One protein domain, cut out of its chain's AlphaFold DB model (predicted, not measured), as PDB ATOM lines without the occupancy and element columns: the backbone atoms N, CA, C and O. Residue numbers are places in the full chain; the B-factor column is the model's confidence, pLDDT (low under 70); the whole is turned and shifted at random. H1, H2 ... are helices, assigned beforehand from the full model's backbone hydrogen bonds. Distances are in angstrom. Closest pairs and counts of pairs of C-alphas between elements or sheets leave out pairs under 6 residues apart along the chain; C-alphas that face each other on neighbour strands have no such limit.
ATOM      1  N   GLU A  11       0.047  64.833 -41.910       88.69
ATOM      2  CA  GLU A  11      -1.158  64.030 -42.151       88.69
ATOM      3  C   GLU A  11      -2.134  64.116 -40.970       88.69
ATOM      4  O   GLU A  11      -3.320  64.388 -41.149       88.69
ATOM      5  N   THR A  12      -1.616  63.973 -39.749       88.44
ATOM      6  CA  THR A  12      -2.402  64.104 -38.518       88.44
ATOM      7  C   THR A  12      -2.985  65.505 -38.377       88.44
ATOM      8  O   THR A  12      -4.158  65.661 -38.038       88.44
ATOM      9  N   LYS A  13      -2.172  66.531 -38.650       89.31
ATOM     10  CA  LYS A  13      -2.616  67.924 -38.593       89.31
ATOM     11  C   LYS A  13      -3.760  68.171 -39.569       89.31
ATOM     12  O   LYS A  13      -4.766  68.736 -39.158       89.31
ATOM     13  N   ASN A  14      -3.666  67.669 -40.797       89.19
ATOM     14  CA  ASN A  14      -4.732  67.780 -41.794       89.19
ATOM     15  C   ASN A  14      -6.001  67.023 -41.360       89.19
ATOM     16  O   ASN A  14      -7.100  67.565 -41.450       89.19
ATOM     17  N   ALA A  15      -5.862  65.818 -40.795       88.12
ATOM     18  CA  ALA A  15      -6.988  65.017 -40.299       88.12
ATOM     19  C   ALA A  15      -7.763  65.663 -39.129       88.12
ATOM     20  O   ALA A  15      -8.873  65.230 -38.810       88.12
ATOM     21  N   ILE A  16      -7.183  66.674 -38.473       92.75
ATOM     22  CA  ILE A  16      -7.817  67.464 -37.409       92.75
ATOM     23  C   ILE A  16      -8.266  68.829 -37.947       92.75
ATOM     24  O   ILE A  16      -9.382  69.255 -37.664       92.75
ATOM     25  N   LEU A  17      -7.424  69.508 -38.730       92.12
ATOM     26  CA  LEU A  17      -7.684  70.850 -39.246       92.12
ATOM     27  C   LEU A  17      -8.850  70.863 -40.238       92.12
ATOM     28  O   LEU A  17      -9.738  71.698 -40.094       92.12
ATOM     29  N   THR A  18      -8.897  69.926 -41.191       89.44
ATOM     30  CA  THR A  18      -9.949  69.904 -42.218       89.44
ATOM     31  C   THR A  18     -11.350  69.826 -41.597       89.44
ATOM     32  O   THR A  18     -12.143  70.726 -41.860       89.44
ATOM     33  N   PRO A  19     -11.668  68.887 -40.679       90.06
ATOM     34  CA  PRO A  19     -12.986  68.869 -40.040       90.06
ATOM     35  C   PRO A  19     -13.305  70.120 -39.196       90.06
ATOM     36  O   PRO A  19     -14.474  70.487 -39.069       90.06
ATOM     37  N   LEU A  20     -12.302  70.794 -38.617       91.50
ATOM     38  CA  LEU A  20     -12.515  72.044 -37.875       91.50
ATOM     39  C   LEU A  20     -12.877  73.197 -38.814       91.50
ATOM     40  O   LEU A  20     -13.852  73.905 -38.567       91.50
ATOM     41  N   ILE A  21     -12.145  73.362 -39.917       90.25
ATOM     42  CA  ILE A  21     -12.485  74.366 -40.932       90.25
ATOM     43  C   ILE A  21     -13.837  74.048 -41.559       90.25
ATOM     44  O   ILE A  21     -14.659  74.945 -41.752       90.25
ATOM     45  N   ASP A  22     -14.117  72.764 -41.776       86.25
ATOM     46  CA  ASP A  22     -15.397  72.322 -42.289       86.25
ATOM     47  C   ASP A  22     -16.549  72.763 -41.391       86.25
ATOM     48  O   ASP A  22     -17.560  73.269 -41.887       86.25
ATOM     49  N   ALA A  23     -16.380  72.578 -40.083       87.50
ATOM     50  CA  ALA A  23     -17.344  72.981 -39.078       87.50
ATOM     51  C   ALA A  23     -17.455  74.506 -38.952       87.50
ATOM     52  O   ALA A  23     -18.556  75.014 -38.765       87.50
ATOM     53  N   HIS A  24     -16.353  75.246 -39.095       88.94
ATOM     54  CA  HIS A  24     -16.366  76.708 -39.075       88.94
ATOM     55  C   HIS A  24     -17.116  77.295 -40.279       88.94
ATOM     56  O   HIS A  24     -17.961  78.169 -40.112       88.94
ATOM     57  N   LEU A  25     -16.849  76.793 -41.486       85.25
ATOM     58  CA  LEU A  25     -17.446  77.311 -42.719       85.25
ATOM     59  C   LEU A  25     -18.919  76.909 -42.894       85.25
ATOM     60  O   LEU A  25     -19.682  77.659 -43.496       85.25
ATOM     61  N   ASN A  26     -19.318  75.737 -42.391       82.12
ATOM     62  CA  ASN A  26     -20.699  75.243 -42.496       82.12
ATOM     63  C   ASN A  26     -21.544  75.516 -41.245       82.12
ATOM     64  O   ASN A  26     -22.764  75.363 -41.281       82.12
ATOM     65  N   GLY A  27     -20.910  75.844 -40.122       75.25
ATOM     66  CA  GLY A  27     -21.571  76.028 -38.840       75.25
ATOM     67  C   GLY A  27     -21.924  77.480 -38.552       75.25
ATOM     68  O   GLY A  27     -21.418  78.423 -39.154       75.25
ATOM     69  N   HIS A  28     -22.789  77.669 -37.561       71.12
ATOM     70  CA  HIS A  28     -23.031  78.969 -36.928       71.12
ATOM     71  C   HIS A  28     -22.461  78.970 -35.504       71.12
ATOM     72  O   HIS A  28     -23.067  79.492 -34.577       71.12
ATOM     73  N   LEU A  29     -21.284  78.357 -35.340       71.44
ATOM     74  CA  LEU A  29     -20.596  78.160 -34.057       71.44
ATOM     75  C   LEU A  29     -19.820  79.405 -33.588       71.44
ATOM     76  O   LEU A  29     -19.057  79.344 -32.628       71.44
ATOM     77  N   GLY A  30     -19.973  80.532 -34.290       70.62
ATOM     78  CA  GLY A  30     -19.152  81.723 -34.088       70.62
ATOM     79  C   GLY A  30     -17.673  81.480 -34.414       70.62
ATOM     80  O   GLY A  30     -17.326  80.610 -35.218       70.62
ATOM     81  N   ASN A  31     -16.797  82.261 -33.779       85.56
ATOM     82  CA  ASN A  31     -15.346  82.164 -33.972       85.56
ATOM     83  C   ASN A  31     -14.681  81.091 -33.097       85.56
ATOM     84  O   ASN A  31     -13.507  80.815 -33.309       85.56
ATOM     85  N   ASP A  32     -15.414  80.426 -32.195       88.94
ATOM     86  CA  ASP A  32     -14.857  79.461 -31.231       88.94
ATOM     87  C   ASP A  32     -13.980  78.384 -31.897       88.94
ATOM     88  O   ASP A  32     -12.913  78.034 -31.394       88.94
ATOM     89  N   ILE A  33     -14.417  77.865 -33.048       91.25
ATOM     90  CA  ILE A  33     -13.687  76.829 -33.794       91.25
ATOM     91  C   ILE A  33     -12.454  77.389 -34.501       91.25
ATOM     92  O   ILE A  33     -11.421  76.720 -34.544       91.25
ATOM     93  N   LEU A  34     -12.542  78.608 -35.037       91.12
ATOM     94  CA  LEU A  34     -11.412  79.253 -35.698       91.12
ATOM     95  C   LEU A  34     -10.340  79.655 -34.678       91.12
ATOM     96  O   LEU A  34      -9.152  79.445 -34.923       91.12
ATOM     97  N   ASP A  35     -10.751  80.150 -33.512       93.19
ATOM     98  CA  ASP A  35      -9.859  80.468 -32.397       93.19
ATOM     99  C   ASP A  35      -9.173  79.198 -31.880       93.19
ATOM    100  O   ASP A  35      -7.955  79.170 -31.691       93.19
ATOM    101  N   PHE A  36      -9.928  78.104 -31.733       94.56
ATOM    102  CA  PHE A  36      -9.374  76.798 -31.377       94.56
ATOM    103  C   PHE A  36      -8.352  76.313 -32.415       94.56
ATOM    104  O   PHE A  36      -7.221  75.987 -32.057       94.56
ATOM    105  N   ALA A  37      -8.696  76.326 -33.707       93.12
ATOM    106  CA  ALA A  37      -7.776  75.941 -34.778       93.12
ATOM    107  C   ALA A  37      -6.508  76.818 -34.786       93.12
ATOM    108  O   ALA A  37      -5.396  76.309 -34.920       93.12
ATOM    109  N   THR A  38      -6.654  78.120 -34.549       94.25
ATOM    110  CA  THR A  38      -5.529  79.056 -34.450       94.25
ATOM    111  C   THR A  38      -4.582  78.691 -33.310       94.25
ATOM    112  O   THR A  38      -3.367  78.749 -33.488       94.25
ATOM    113  N   VAL A  39      -5.098  78.255 -32.157       95.25
ATOM    114  CA  VAL A  39      -4.255  77.784 -31.046       95.25
ATOM    115  C   VAL A  39      -3.507  76.494 -31.406       95.25
ATOM    116  O   VAL A  39      -2.327  76.361 -31.077       95.25
ATOM    117  N   LEU A  40      -4.165  75.545 -32.077       93.06
ATOM    118  CA  LEU A  40      -3.576  74.238 -32.387       93.06
ATOM    119  C   LEU A  40      -2.520  74.305 -33.504       93.06
ATOM    120  O   LEU A  40      -1.506  73.605 -33.426       93.06
ATOM    121  N   PHE A  41      -2.761  75.122 -34.533       93.50
ATOM    122  CA  PHE A  41      -1.995  75.125 -35.787       93.50
ATOM    123  C   PHE A  41      -1.261  76.441 -36.076       93.50
ATOM    124  O   PHE A  41      -0.373  76.466 -36.927       93.50
ATOM    125  N   GLY A  42      -1.599  77.514 -35.361       92.62
ATOM    126  CA  GLY A  42      -1.137  78.870 -35.638       92.62
ATOM    127  C   GLY A  42      -2.026  79.610 -36.641       92.62
ATOM    128  O   GLY A  42      -2.702  79.007 -37.475       92.62
ATOM    129  N   THR A  43      -1.992  80.942 -36.571       92.25
ATOM    130  CA  THR A  43      -2.852  81.844 -37.357       92.25
ATOM    131  C   THR A  43      -2.727  81.622 -38.861       92.25
ATOM    132  O   THR A  43      -3.734  81.403 -39.523       92.25
ATOM    133  N   ALA A  44      -1.501  81.591 -39.393       90.25
ATOM    134  CA  ALA A  44      -1.279  81.471 -40.834       90.25
ATOM    135  C   ALA A  44      -1.881  80.181 -41.424       90.25
ATOM    136  O   ALA A  44      -2.514  80.220 -42.473       90.25
ATOM    137  N   ALA A  45      -1.728  79.048 -40.730       88.88
ATOM    138  CA  ALA A  45      -2.259  77.766 -41.189       88.88
ATOM    139  C   ALA A  45      -3.795  77.729 -41.144       88.88
ATOM    140  O   ALA A  45      -4.428  77.219 -42.067       88.88
ATOM    141  N   ALA A  46      -4.399  78.290 -40.090       89.25
ATOM    142  CA  ALA A  46      -5.851  78.363 -39.962       89.25
ATOM    143  C   ALA A  46      -6.470  79.287 -41.030       89.25
ATOM    144  O   ALA A  46      -7.433  78.899 -41.689       89.25
ATOM    145  N   GLU A  47      -5.899  80.474 -41.251       90.94
ATOM    146  CA  GLU A  47      -6.374  81.431 -42.262       90.94
ATOM    147  C   GLU A  47      -6.247  80.895 -43.691       90.94
ATOM    148  O   GLU A  47      -7.170  81.049 -44.499       90.94
ATOM    149  N   GLN A  48      -5.127  80.235 -43.998       90.88
ATOM    150  CA  GLN A  48      -4.927  79.589 -45.290       90.88
ATOM    151  C   GLN A  48      -5.996  78.517 -45.532       90.88
ATOM    152  O   GLN A  48      -6.681  78.563 -46.551       90.88
ATOM    153  N   ALA A  49      -6.214  77.619 -44.567       88.56
ATOM    154  CA  ALA A  49      -7.198  76.548 -44.702       88.56
ATOM    155  C   ALA A  49      -8.640  77.077 -44.823       88.56
ATOM    156  O   ALA A  49      -9.441  76.529 -45.578       88.56
ATOM    157  N   VAL A  50      -8.982  78.176 -44.137       88.44
ATOM    158  CA  VAL A  50     -10.270  78.869 -44.329       88.44
ATOM    159  C   VAL A  50     -10.406  79.412 -45.750       88.44
ATOM    160  O   VAL A  50     -11.491  79.340 -46.325       88.44
ATOM    161  N   THR A  51      -9.338  79.982 -46.304       87.69
ATOM    162  CA  THR A  51      -9.345  80.548 -47.659       87.69
ATOM    163  C   THR A  51      -9.536  79.448 -48.699       87.69
ATOM    164  O   THR A  51     -10.475  79.526 -49.488       87.69
ATOM    165  N   GLU A  52      -8.734  78.385 -48.623       85.75
ATOM    166  CA  GLU A  52      -8.826  77.209 -49.500       85.75
ATOM    167  C   GLU A  52     -10.212  76.546 -49.399       85.75
ATOM    168  O   GLU A  52     -10.897  76.353 -50.403       85.75
ATOM    169  N   GLY A  53     -10.707  76.309 -48.179       81.25
ATOM    170  CA  GLY A  53     -12.019  75.698 -47.960       81.25
ATOM    171  C   GLY A  53     -13.195  76.544 -48.468       81.25
ATOM    172  O   GLY A  53     -14.223  75.994 -48.864       81.25
ATOM    173  N   LYS A  54     -13.080  77.880 -48.494       79.81
ATOM    174  CA  LYS A  54     -14.103  78.758 -49.098       79.81
ATOM    175  C   LYS A  54     -14.143  78.637 -50.618       79.81
ATOM    176  O   LYS A  54     -15.230  78.708 -51.190       79.81
ATOM    177  N   GLU A  55     -12.988  78.483 -51.258       76.25
ATOM    178  CA  GLU A  55     -12.895  78.316 -52.710       76.25
ATOM    179  C   GLU A  55     -13.508  76.982 -53.148       76.25
ATOM    180  O   GLU A  55     -14.301  76.956 -54.089       76.25
ATOM    181  N   GLU A  56     -13.246  75.906 -52.403       69.44
ATOM    182  CA  GLU A  56     -13.807  74.572 -52.662       69.44
ATOM    183  C   GLU A  56     -15.329  74.497 -52.452       69.44
ATOM    184  O   GLU A  56     -16.025  73.748 -53.135       69.44
ATOM    185  N   ARG A  57     -15.879  75.290 -51.523       67.38
ATOM    186  CA  ARG A  57     -17.288  75.210 -51.081       67.38
ATOM    187  C   ARG A  57     -18.235  76.187 -51.756       67.38
ATOM    188  O   ARG A  57     -19.375  76.351 -51.321       67.38
ATOM    189  N   ARG A  58     -17.800  76.831 -52.837       57.75
ATOM    190  CA  ARG A  58     -18.662  77.733 -53.609       57.75
ATOM    191  C   ARG A  58     -19.861  77.010 -54.251       57.75
ATOM    192  O   ARG A  58     -20.779  77.678 -54.726       57.75
ATOM    193  N   GLU A  59     -19.902  75.677 -54.219       53.16
ATOM    194  CA  GLU A  59     -20.978  74.860 -54.779       53.16
ATOM    195  C   GLU A  59     -21.703  74.012 -53.708       53.16
ATOM    196  O   GLU A  59     -21.096  73.240 -52.974       53.16
ATOM    197  N   ALA A  60     -23.035  74.165 -53.668       54.81
ATOM    198  CA  ALA A  60     -24.043  73.394 -52.920       54.81
ATOM    199  C   ALA A  60     -23.987  73.415 -51.371       54.81
ATOM    200  O   ALA A  60     -23.427  72.531 -50.727       54.81
ATOM    201  N   MET A  61     -24.724  74.350 -50.749       57.03
ATOM    202  CA  MET A  61     -25.080  74.247 -49.324       57.03
ATOM    203  C   MET A  61     -26.271  73.281 -49.130       57.03
ATOM    204  O   MET A  61     -27.313  73.474 -49.763       57.03
ATOM    205  N   PRO A  62     -26.166  72.263 -48.256       59.25
ATOM    206  CA  PRO A  62     -27.290  71.405 -47.879       59.25
ATOM    207  C   PRO A  62     -28.397  72.173 -47.136       59.25
ATOM    208  O   PRO A  62     -28.163  73.236 -46.566       59.25
ATOM    209  N   ALA A  63     -29.601  71.593 -47.059       62.44
ATOM    210  CA  ALA A  63     -30.686  72.124 -46.229       62.44
ATOM    211  C   ALA A  63     -30.293  72.200 -44.733       62.44
ATOM    212  O   ALA A  63     -29.633  71.297 -44.211       62.44
ATOM    213  N   ASN A  64     -30.763  73.239 -44.028       63.66
ATOM    214  CA  ASN A  64     -30.307  73.633 -42.681       63.66
ATOM    215  C   ASN A  64     -30.246  72.504 -41.628       63.66
ATOM    216  O   ASN A  64     -29.339  72.498 -40.802       63.66
ATOM    217  N   GLY A  65     -31.171  71.535 -41.634       60.56
ATOM    218  CA  GLY A  65     -31.161  70.427 -40.662       60.56
ATOM    219  C   GLY A  65     -30.034  69.409 -40.889       60.56
ATOM    220  O   GLY A  65     -29.393  68.968 -39.938       60.56
ATOM    221  N   ALA A  66     -29.738  69.078 -42.149       73.31
ATOM    222  CA  ALA A  66     -28.624  68.196 -42.505       73.31
ATOM    223  C   ALA A  66     -27.264  68.872 -42.255       73.31
ATOM    224  O   ALA A  66     -26.294  68.213 -41.886       73.31
ATOM    225  N   LEU A  67     -27.220  70.200 -42.401       75.94
ATOM    226  CA  LEU A  67     -26.045  71.022 -42.127       75.94
ATOM    227  C   LEU A  67     -25.628  70.947 -40.648       75.94
ATOM    228  O   LEU A  67     -24.456  70.738 -40.352       75.94
ATOM    229  N   VAL A  68     -26.589  71.039 -39.724       77.75
ATOM    230  CA  VAL A  68     -26.357  70.956 -38.269       77.75
ATOM    231  C   VAL A  68     -25.704  69.631 -37.864       77.75
ATOM    232  O   VAL A  68     -24.687  69.641 -37.167       77.75
ATOM    233  N   MET A  69     -26.248  68.502 -38.333       83.38
ATOM    234  CA  MET A  69     -25.706  67.167 -38.036       83.38
ATOM    235  C   MET A  69     -24.306  66.990 -38.628       83.38
ATOM    236  O   MET A  69     -23.392  66.538 -37.941       83.38
ATOM    237  N   MET A  70     -24.103  67.430 -39.874       83.94
ATOM    238  CA  MET A  70     -22.801  67.371 -40.540       83.94
ATOM    239  C   MET A  70     -21.725  68.159 -39.781       83.94
ATOM    240  O   MET A  70     -20.616  67.659 -39.604       83.94
ATOM    241  N   VAL A  71     -22.041  69.367 -39.304       88.56
ATOM    242  CA  VAL A  71     -21.092  70.195 -38.543       88.56
ATOM    243  C   VAL A  71     -20.723  69.517 -37.225       88.56
ATOM    244  O   VAL A  71     -19.537  69.383 -36.924       88.56
ATOM    245  N   CYS A  72     -21.713  69.033 -36.467       91.19
ATOM    246  CA  CYS A  72     -21.459  68.314 -35.219       91.19
ATOM    247  C   CYS A  72     -20.588  67.067 -35.461       91.19
ATOM    248  O   CYS A  72     -19.579  66.870 -34.781       91.19
ATOM    249  N   ARG A  73     -20.888  66.287 -36.507       90.94
ATOM    250  CA  ARG A  73     -20.089  65.125 -36.922       90.94
ATOM    251  C   ARG A  73     -18.644  65.489 -37.252       90.94
ATOM    252  O   ARG A  73     -17.730  64.770 -36.846       90.94
ATOM    253  N   SER A  74     -18.410  66.598 -37.952       91.38
ATOM    254  CA  SER A  74     -17.054  67.076 -38.243       91.38
ATOM    255  C   SER A  74     -16.276  67.416 -36.969       91.38
ATOM    256  O   SER A  74     -15.117  67.015 -36.844       91.38
ATOM    257  N   LEU A  75     -16.916  68.039 -35.973       93.88
ATOM    258  CA  LEU A  75     -16.289  68.251 -34.662       93.88
ATOM    259  C   LEU A  75     -15.942  66.924 -33.976       93.88
ATOM    260  O   LEU A  75     -14.854  66.788 -33.419       93.88
ATOM    261  N   MET A  76     -16.828  65.924 -34.042       94.88
ATOM    262  CA  MET A  76     -16.586  64.611 -33.431       94.88
ATOM    263  C   MET A  76     -15.451  63.843 -34.128       94.88
ATOM    264  O   MET A  76     -14.661  63.168 -33.466       94.88
ATOM    265  N   ARG A  77     -15.288  64.002 -35.447       93.06
ATOM    266  CA  ARG A  77     -14.125  63.477 -36.185       93.06
ATOM    267  C   ARG A  77     -12.820  64.102 -35.698       93.06
ATOM    268  O   ARG A  77     -11.893  63.365 -35.371       93.06
ATOM    269  N   ALA A  78     -12.765  65.430 -35.582       93.94
ATOM    270  CA  ALA A  78     -11.593  66.122 -35.039       93.94
ATOM    271  C   ALA A  78     -11.308  65.714 -33.582       93.94
ATOM    272  O   ALA A  78     -10.154  65.465 -33.234       93.94
ATOM    273  N   TYR A  79     -12.345  65.556 -32.755       95.44
ATOM    274  CA  TYR A  79     -12.225  65.059 -31.382       95.44
ATOM    275  C   TYR A  79     -11.553  63.681 -31.329       95.44
ATOM    276  O   TYR A  79     -10.585  63.487 -30.592       95.44
ATOM    277  N   ILE A  80     -12.017  62.721 -32.135       93.88
ATOM    278  CA  ILE A  80     -11.434  61.373 -32.167       93.88
ATOM    279  C   ILE A  80      -9.995  61.412 -32.681       93.88
ATOM    280  O   ILE A  80      -9.137  60.721 -32.128       93.88
ATOM    281  N   SER A  81      -9.715  62.220 -33.707       93.38
ATOM    282  CA  SER A  81      -8.353  62.406 -34.207       93.38
ATOM    283  C   SER A  81      -7.426  62.935 -33.109       93.38
ATOM    284  O   SER A  81      -6.355  62.371 -32.921       93.38
ATOM    285  N   LEU A  82      -7.852  63.920 -32.310       94.44
ATOM    286  CA  LEU A  82      -7.085  64.410 -31.156       94.44
ATOM    287  C   LEU A  82      -6.848  63.306 -30.112       94.44
ATOM    288  O   LEU A  82      -5.709  63.057 -29.718       94.44
ATOM    289  N   ARG A  83      -7.896  62.569 -29.719       94.44
ATOM    290  CA  ARG A  83      -7.782  61.453 -28.758       94.44
ATOM    291  C   ARG A  83      -6.785  60.386 -29.222       94.44
ATOM    292  O   ARG A  83      -5.987  59.915 -28.419       94.44
ATOM    293  N   LYS A  84      -6.799  60.021 -30.510       91.94
ATOM    294  CA  LYS A  84      -5.878  59.023 -31.093       91.94
ATOM    295  C   LYS A  84      -4.409  59.447 -31.030       91.94
ATOM    296  O   LYS A  84      -3.541  58.584 -31.037       91.94
ATOM    297  N   GLN A  85      -4.145  60.746 -30.955       90.06
ATOM    298  CA  GLN A  85      -2.798  61.313 -30.876       90.06
ATOM    299  C   GLN A  85      -2.341  61.564 -29.434       90.06
ATOM    300  O   GLN A  85      -1.256  62.090 -29.220       90.06
ATOM    301  N   GLY A  86      -3.159  61.201 -28.437       91.69
ATOM    302  CA  GLY A  86      -2.875  61.479 -27.027       91.69
ATOM    303  C   GLY A  86      -3.158  62.926 -26.607       91.69
ATOM    304  O   GLY A  86      -2.810  63.323 -25.499       91.69
ATOM    305  N   GLU A  87      -3.823  63.714 -27.454       93.44
ATOM    306  CA  GLU A  87      -4.127  65.132 -27.231       93.44
ATOM    307  C   GLU A  87      -5.421  65.300 -26.415       93.44
ATOM    308  O   GLU A  87      -6.374  65.961 -26.833       93.44
ATOM    309  N   GLU A  88      -5.491  64.659 -25.244       94.19
ATOM    310  CA  GLU A  88      -6.722  64.568 -24.446       94.19
ATOM    311  C   GLU A  88      -7.250  65.940 -24.011       94.19
ATOM    312  O   GLU A  88      -8.435  66.215 -24.163       94.19
ATOM    313  N   ALA A  89      -6.382  66.841 -23.544       94.25
ATOM    314  CA  ALA A  89      -6.794  68.179 -23.114       94.25
ATOM    315  C   ALA A  89      -7.385  69.018 -24.263       94.25
ATOM    316  O   ALA A  89      -8.342  69.769 -24.064       94.25
ATOM    317  N   ASN A  90      -6.829  68.872 -25.469       95.62
ATOM    318  CA  ASN A  90      -7.343  69.507 -26.679       95.62
ATOM    319  C   ASN A  90      -8.683  68.889 -27.100       95.62
ATOM    320  O   ASN A  90      -9.607  69.618 -27.456       95.62
ATOM    321  N   ALA A  91      -8.817  67.563 -27.008       95.81
ATOM    322  CA  ALA A  91     -10.066  66.867 -27.297       95.81
ATOM    323  C   ALA A  91     -11.196  67.311 -26.349       95.81
ATOM    324  O   ALA A  91     -12.272  67.680 -26.812       95.81
ATOM    325  N   GLU A  92     -10.949  67.364 -25.039       95.50
ATOM    326  CA  GLU A  92     -11.941  67.829 -24.057       95.50
ATOM    327  C   GLU A  92     -12.338  69.296 -24.283       95.50
ATOM    328  O   GLU A  92     -13.511  69.655 -24.192       95.50
ATOM    329  N   ALA A  93     -11.381  70.156 -24.649       95.31
ATOM    330  CA  ALA A  93     -11.681  71.540 -25.003       95.31
ATOM    331  C   ALA A  93     -12.587  71.632 -26.245       95.31
ATOM    332  O   ALA A  93     -13.532  72.419 -26.249       95.31
ATOM    333  N   LEU A  94     -12.350  70.800 -27.265       94.75
ATOM    334  CA  LEU A  94     -13.205  70.731 -28.449       94.75
ATOM    335  C   LEU A  94     -14.605  70.193 -28.120       94.75
ATOM    336  O   LEU A  94     -15.601  70.725 -28.614       94.75
ATOM    337  N   ARG A  95     -14.699  69.178 -27.250       93.00
ATOM    338  CA  ARG A  95     -15.982  68.648 -26.765       93.00
ATOM    339  C   ARG A  95     -16.783  69.725 -26.037       93.00
ATOM    340  O   ARG A  95     -17.962  69.895 -26.324       93.00
ATOM    341  N   ALA A  96     -16.129  70.513 -25.188       93.12
ATOM    342  CA  ALA A  96     -16.766  71.626 -24.495       93.12
ATOM    343  C   ALA A  96     -17.271  72.724 -25.449       93.12
ATOM    344  O   ALA A  96     -18.254  73.387 -25.131       93.12
ATOM    345  N   ILE A  97     -16.632  72.935 -26.609       92.12
ATOM    346  CA  ILE A  97     -17.183  73.820 -27.651       92.12
ATOM    347  C   ILE A  97     -18.459  73.196 -28.224       92.12
ATOM    348  O   ILE A  97     -19.491  73.857 -28.252       92.12
ATOM    349  N   ALA A  98     -18.429  71.920 -28.618       91.44
ATOM    350  CA  ALA A  98     -19.607  71.245 -29.163       91.44
ATOM    351  C   ALA A  98     -20.803  71.268 -28.189       91.44
ATOM    352  O   ALA A  98     -21.907  71.622 -28.597       91.44
ATOM    353  N   ASP A  99     -20.578  70.991 -26.903       90.62
ATOM    354  CA  ASP A  99     -21.629  70.960 -25.875       90.62
ATOM    355  C   ASP A  99     -22.262  72.344 -25.593       90.62
ATOM    356  O   ASP A  99     -23.363  72.419 -25.052       90.62
ATOM    357  N   LYS A 100     -21.602  73.457 -25.960       91.00
ATOM    358  CA  LYS A 100     -22.198  74.809 -25.885       91.00
ATOM    359  C   LYS A 100     -23.187  75.084 -27.012       91.00
ATOM    360  O   LYS A 100     -24.095  75.893 -26.840       91.00
ATOM    361  N   HIS A 101     -22.969  74.460 -28.166       88.69
ATOM    362  CA  HIS A 101     -23.687  74.766 -29.404       88.69
ATOM    363  C   HIS A 101     -24.710  73.693 -29.785       88.69
ATOM    364  O   HIS A 101     -25.619  73.960 -30.568       88.69
ATOM    365  N   TYR A 102     -24.593  72.492 -29.218       89.81
ATOM    366  CA  TYR A 102     -25.455  71.353 -29.511       89.81
ATOM    367  C   TYR A 102     -26.027  70.732 -28.242       89.81
ATOM    368  O   TYR A 102     -25.433  70.781 -27.167       89.81
ATOM    369  N   SER A 103     -27.193  70.097 -28.380       90.69
ATOM    370  CA  SER A 103     -27.735  69.278 -27.301       90.69
ATOM    371  C   SER A 103     -26.838  68.063 -27.064       90.69
ATOM    372  O   SER A 103     -26.272  67.510 -28.007       90.69
ATOM    373  N   ARG A 104     -26.762  67.597 -25.814       90.50
ATOM    374  CA  ARG A 104     -26.006  66.387 -25.468       90.50
ATOM    375  C   ARG A 104     -26.422  65.178 -26.311       90.50
ATOM    376  O   ARG A 104     -25.561  64.429 -26.752       90.50
ATOM    377  N   GLU A 105     -27.721  65.026 -26.567       92.25
ATOM    378  CA  GLU A 105     -28.256  63.965 -27.425       92.25
ATOM    379  C   GLU A 105     -27.666  64.036 -28.837       92.25
ATOM    380  O   GLU A 105     -27.159  63.038 -29.337       92.25
ATOM    381  N   THR A 106     -27.649  65.224 -29.454       90.25
ATOM    382  CA  THR A 106     -27.041  65.430 -30.777       90.25
ATOM    383  C   THR A 106     -25.567  65.034 -30.782       90.25
ATOM    384  O   THR A 106     -25.126  64.325 -31.682       90.25
ATOM    385  N   VAL A 107     -24.807  65.462 -29.771       90.94
ATOM    386  CA  VAL A 107     -23.375  65.156 -29.700       90.94
ATOM    387  C   VAL A 107     -23.134  63.657 -29.508       90.94
ATOM    388  O   VAL A 107     -22.247  63.091 -30.145       90.94
ATOM    389  N   ASP A 108     -23.926  62.995 -28.666       91.56
ATOM    390  CA  ASP A 108     -23.788  61.563 -28.392       91.56
ATOM    391  C   ASP A 108     -24.180  60.707 -29.611       91.56
ATOM    392  O   ASP A 108     -23.475  59.743 -29.925       91.56
ATOM    393  N   VAL A 109     -25.234  61.086 -30.350       92.12
ATOM    394  CA  VAL A 109     -25.621  60.424 -31.610       92.12
ATOM    395  C   VAL A 109     -24.522  60.558 -32.661       92.12
ATOM    396  O   VAL A 109     -24.069  59.550 -33.204       92.12
ATOM    397  N   GLU A 110     -24.038  61.772 -32.929       91.88
ATOM    398  CA  GLU A 110     -23.012  61.961 -33.961       91.88
ATOM    399  C   GLU A 110     -21.670  61.336 -33.558       91.88
ATOM    400  O   GLU A 110     -20.954  60.816 -34.413       91.88
ATOM    401  N   MET A 111     -21.334  61.304 -32.265       91.75
ATOM    402  CA  MET A 111     -20.161  60.573 -31.780       91.75
ATOM    403  C   MET A 111     -20.264  59.076 -32.095       91.75
ATOM    404  O   MET A 111     -19.292  58.477 -32.561       91.75
ATOM    405  N   ALA A 112     -21.434  58.470 -31.873       91.25
ATOM    406  CA  ALA A 112     -21.659  57.067 -32.198       91.25
ATOM    407  C   ALA A 112     -21.505  56.806 -33.706       91.25
ATOM    408  O   ALA A 112     -20.835  55.847 -34.088       91.25
ATOM    409  N   GLU A 113     -22.043  57.681 -34.558       89.06
ATOM    410  CA  GLU A 113     -21.902  57.586 -36.020       89.06
ATOM    411  C   GLU A 113     -20.431  57.618 -36.466       89.06
ATOM    412  O   GLU A 113     -20.006  56.776 -37.263       89.06
ATOM    413  N   VAL A 114     -19.613  58.517 -35.899       88.81
ATOM    414  CA  VAL A 114     -18.179  58.577 -36.233       88.81
ATOM    415  C   VAL A 114     -17.440  57.313 -35.787       88.81
ATOM    416  O   VAL A 114     -16.591  56.812 -36.526       88.81
ATOM    417  N   ILE A 115     -17.755  56.771 -34.606       88.25
ATOM    418  CA  ILE A 115     -17.136  55.533 -34.104       88.25
ATOM    419  C   ILE A 115     -17.531  54.328 -34.969       88.25
ATOM    420  O   ILE A 115     -16.690  53.472 -35.244       88.25
ATOM    421  N   MET A 116     -18.787  54.264 -35.418       86.12
ATOM    422  CA  MET A 116     -19.305  53.177 -36.255       86.12
ATOM    423  C   MET A 116     -18.855  53.260 -37.724       86.12
ATOM    424  O   MET A 116     -19.084  52.309 -38.474       86.12
ATOM    425  N   GLY A 117     -18.206  54.354 -38.135       70.56
ATOM    426  CA  GLY A 117     -17.663  54.526 -39.483       70.56
ATOM    427  C   GLY A 117     -18.728  54.702 -40.568       70.56
ATOM    428  O   GLY A 117     -18.519  54.225 -41.684       70.56
TER     429      GLY A 117
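Overview. This is residues 11 to 117 of the 118 residues of an uncharacterized protein of Friedmanniomyces endolithicus (UniProt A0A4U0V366). What shape do these atoms make? The long helix H4 makes a hairpin with H5, a second hairpin of H1 and H2 packs on it through H1, and these four make an up-and-down set of roughly aligned helices; H3 crosses H1 on one side of this bundle, and H6 crosses H4 on the other. What is it made of? The printed part has 107 residues with six named helices, H1 to H6 in order along the chain, and no named strand; its class is all helix. How large is it? It is compact, with a radius of gyration of the C-alphas of 13.0 A, and a rounded outline of 35 by 32 by 25 A.

Along the chain. Where is the longest helix? H4 is residues 64 to 84, 30.7 A from C-alpha 64 at (-30.307, 73.633, -42.681) to C-alpha 84 at (-5.878, 59.023, -31.093). Which helices come before it? H1 is residues 11 to 26, 22.5 A long from C-alpha 11 at (-1.158, 64.030, -42.151). H2 is residues 32 to 41 and H3 residues 43 to 56, 20.2 A long. Which come after it? H5 is residues 88 to 101, 20.4 A long, and H6 is residues 104 to 116, ending with C-alpha 116 at (-19.305, 53.177, -36.255).

Arrangement. What touches H4? H1 touches it at a shallow tilt of 23 degrees, opposite ways, the closest C-alphas being those of Ile 16 and Ala 78, 4.7 A apart. H5 forms a helical hairpin with it at 14 degrees, with C-alphas 79 and 91 closest at 5.0 A. H6 touches residues 69 to 77 of H4 alone, at a steep tilt of 62 degrees, with C-alphas 73 and 110 closest at 5.2 A. What else touches H1? H2 forms a helical hairpin with it at 19 degrees, with C-alphas 24 and 33 closest at 5.9 A. H3 touches H1 at a steep tilt of 63 degrees, with C-alphas 21 and 50 closest at 6.1 A. How do the backbones look? In H2, H3 and H6 every O i to N i+4 pair is within hydrogen-bond range, against 11 of 12 in H1, 16 of 17 in H4 and 9 of 10 in H5.

Size, cuts and confidence. How far does it reach? The two C-alphas farthest apart, those of Glu 59 and Gly 86, are 35.7 A apart. Is it cut, and are any links long? The printed part has no cut and no long link; H3 to H4 is short, the other links tight. Where is confidence low? Residues 56 to 65 are under 70, while the mean pLDDT of the printed part is 86.5.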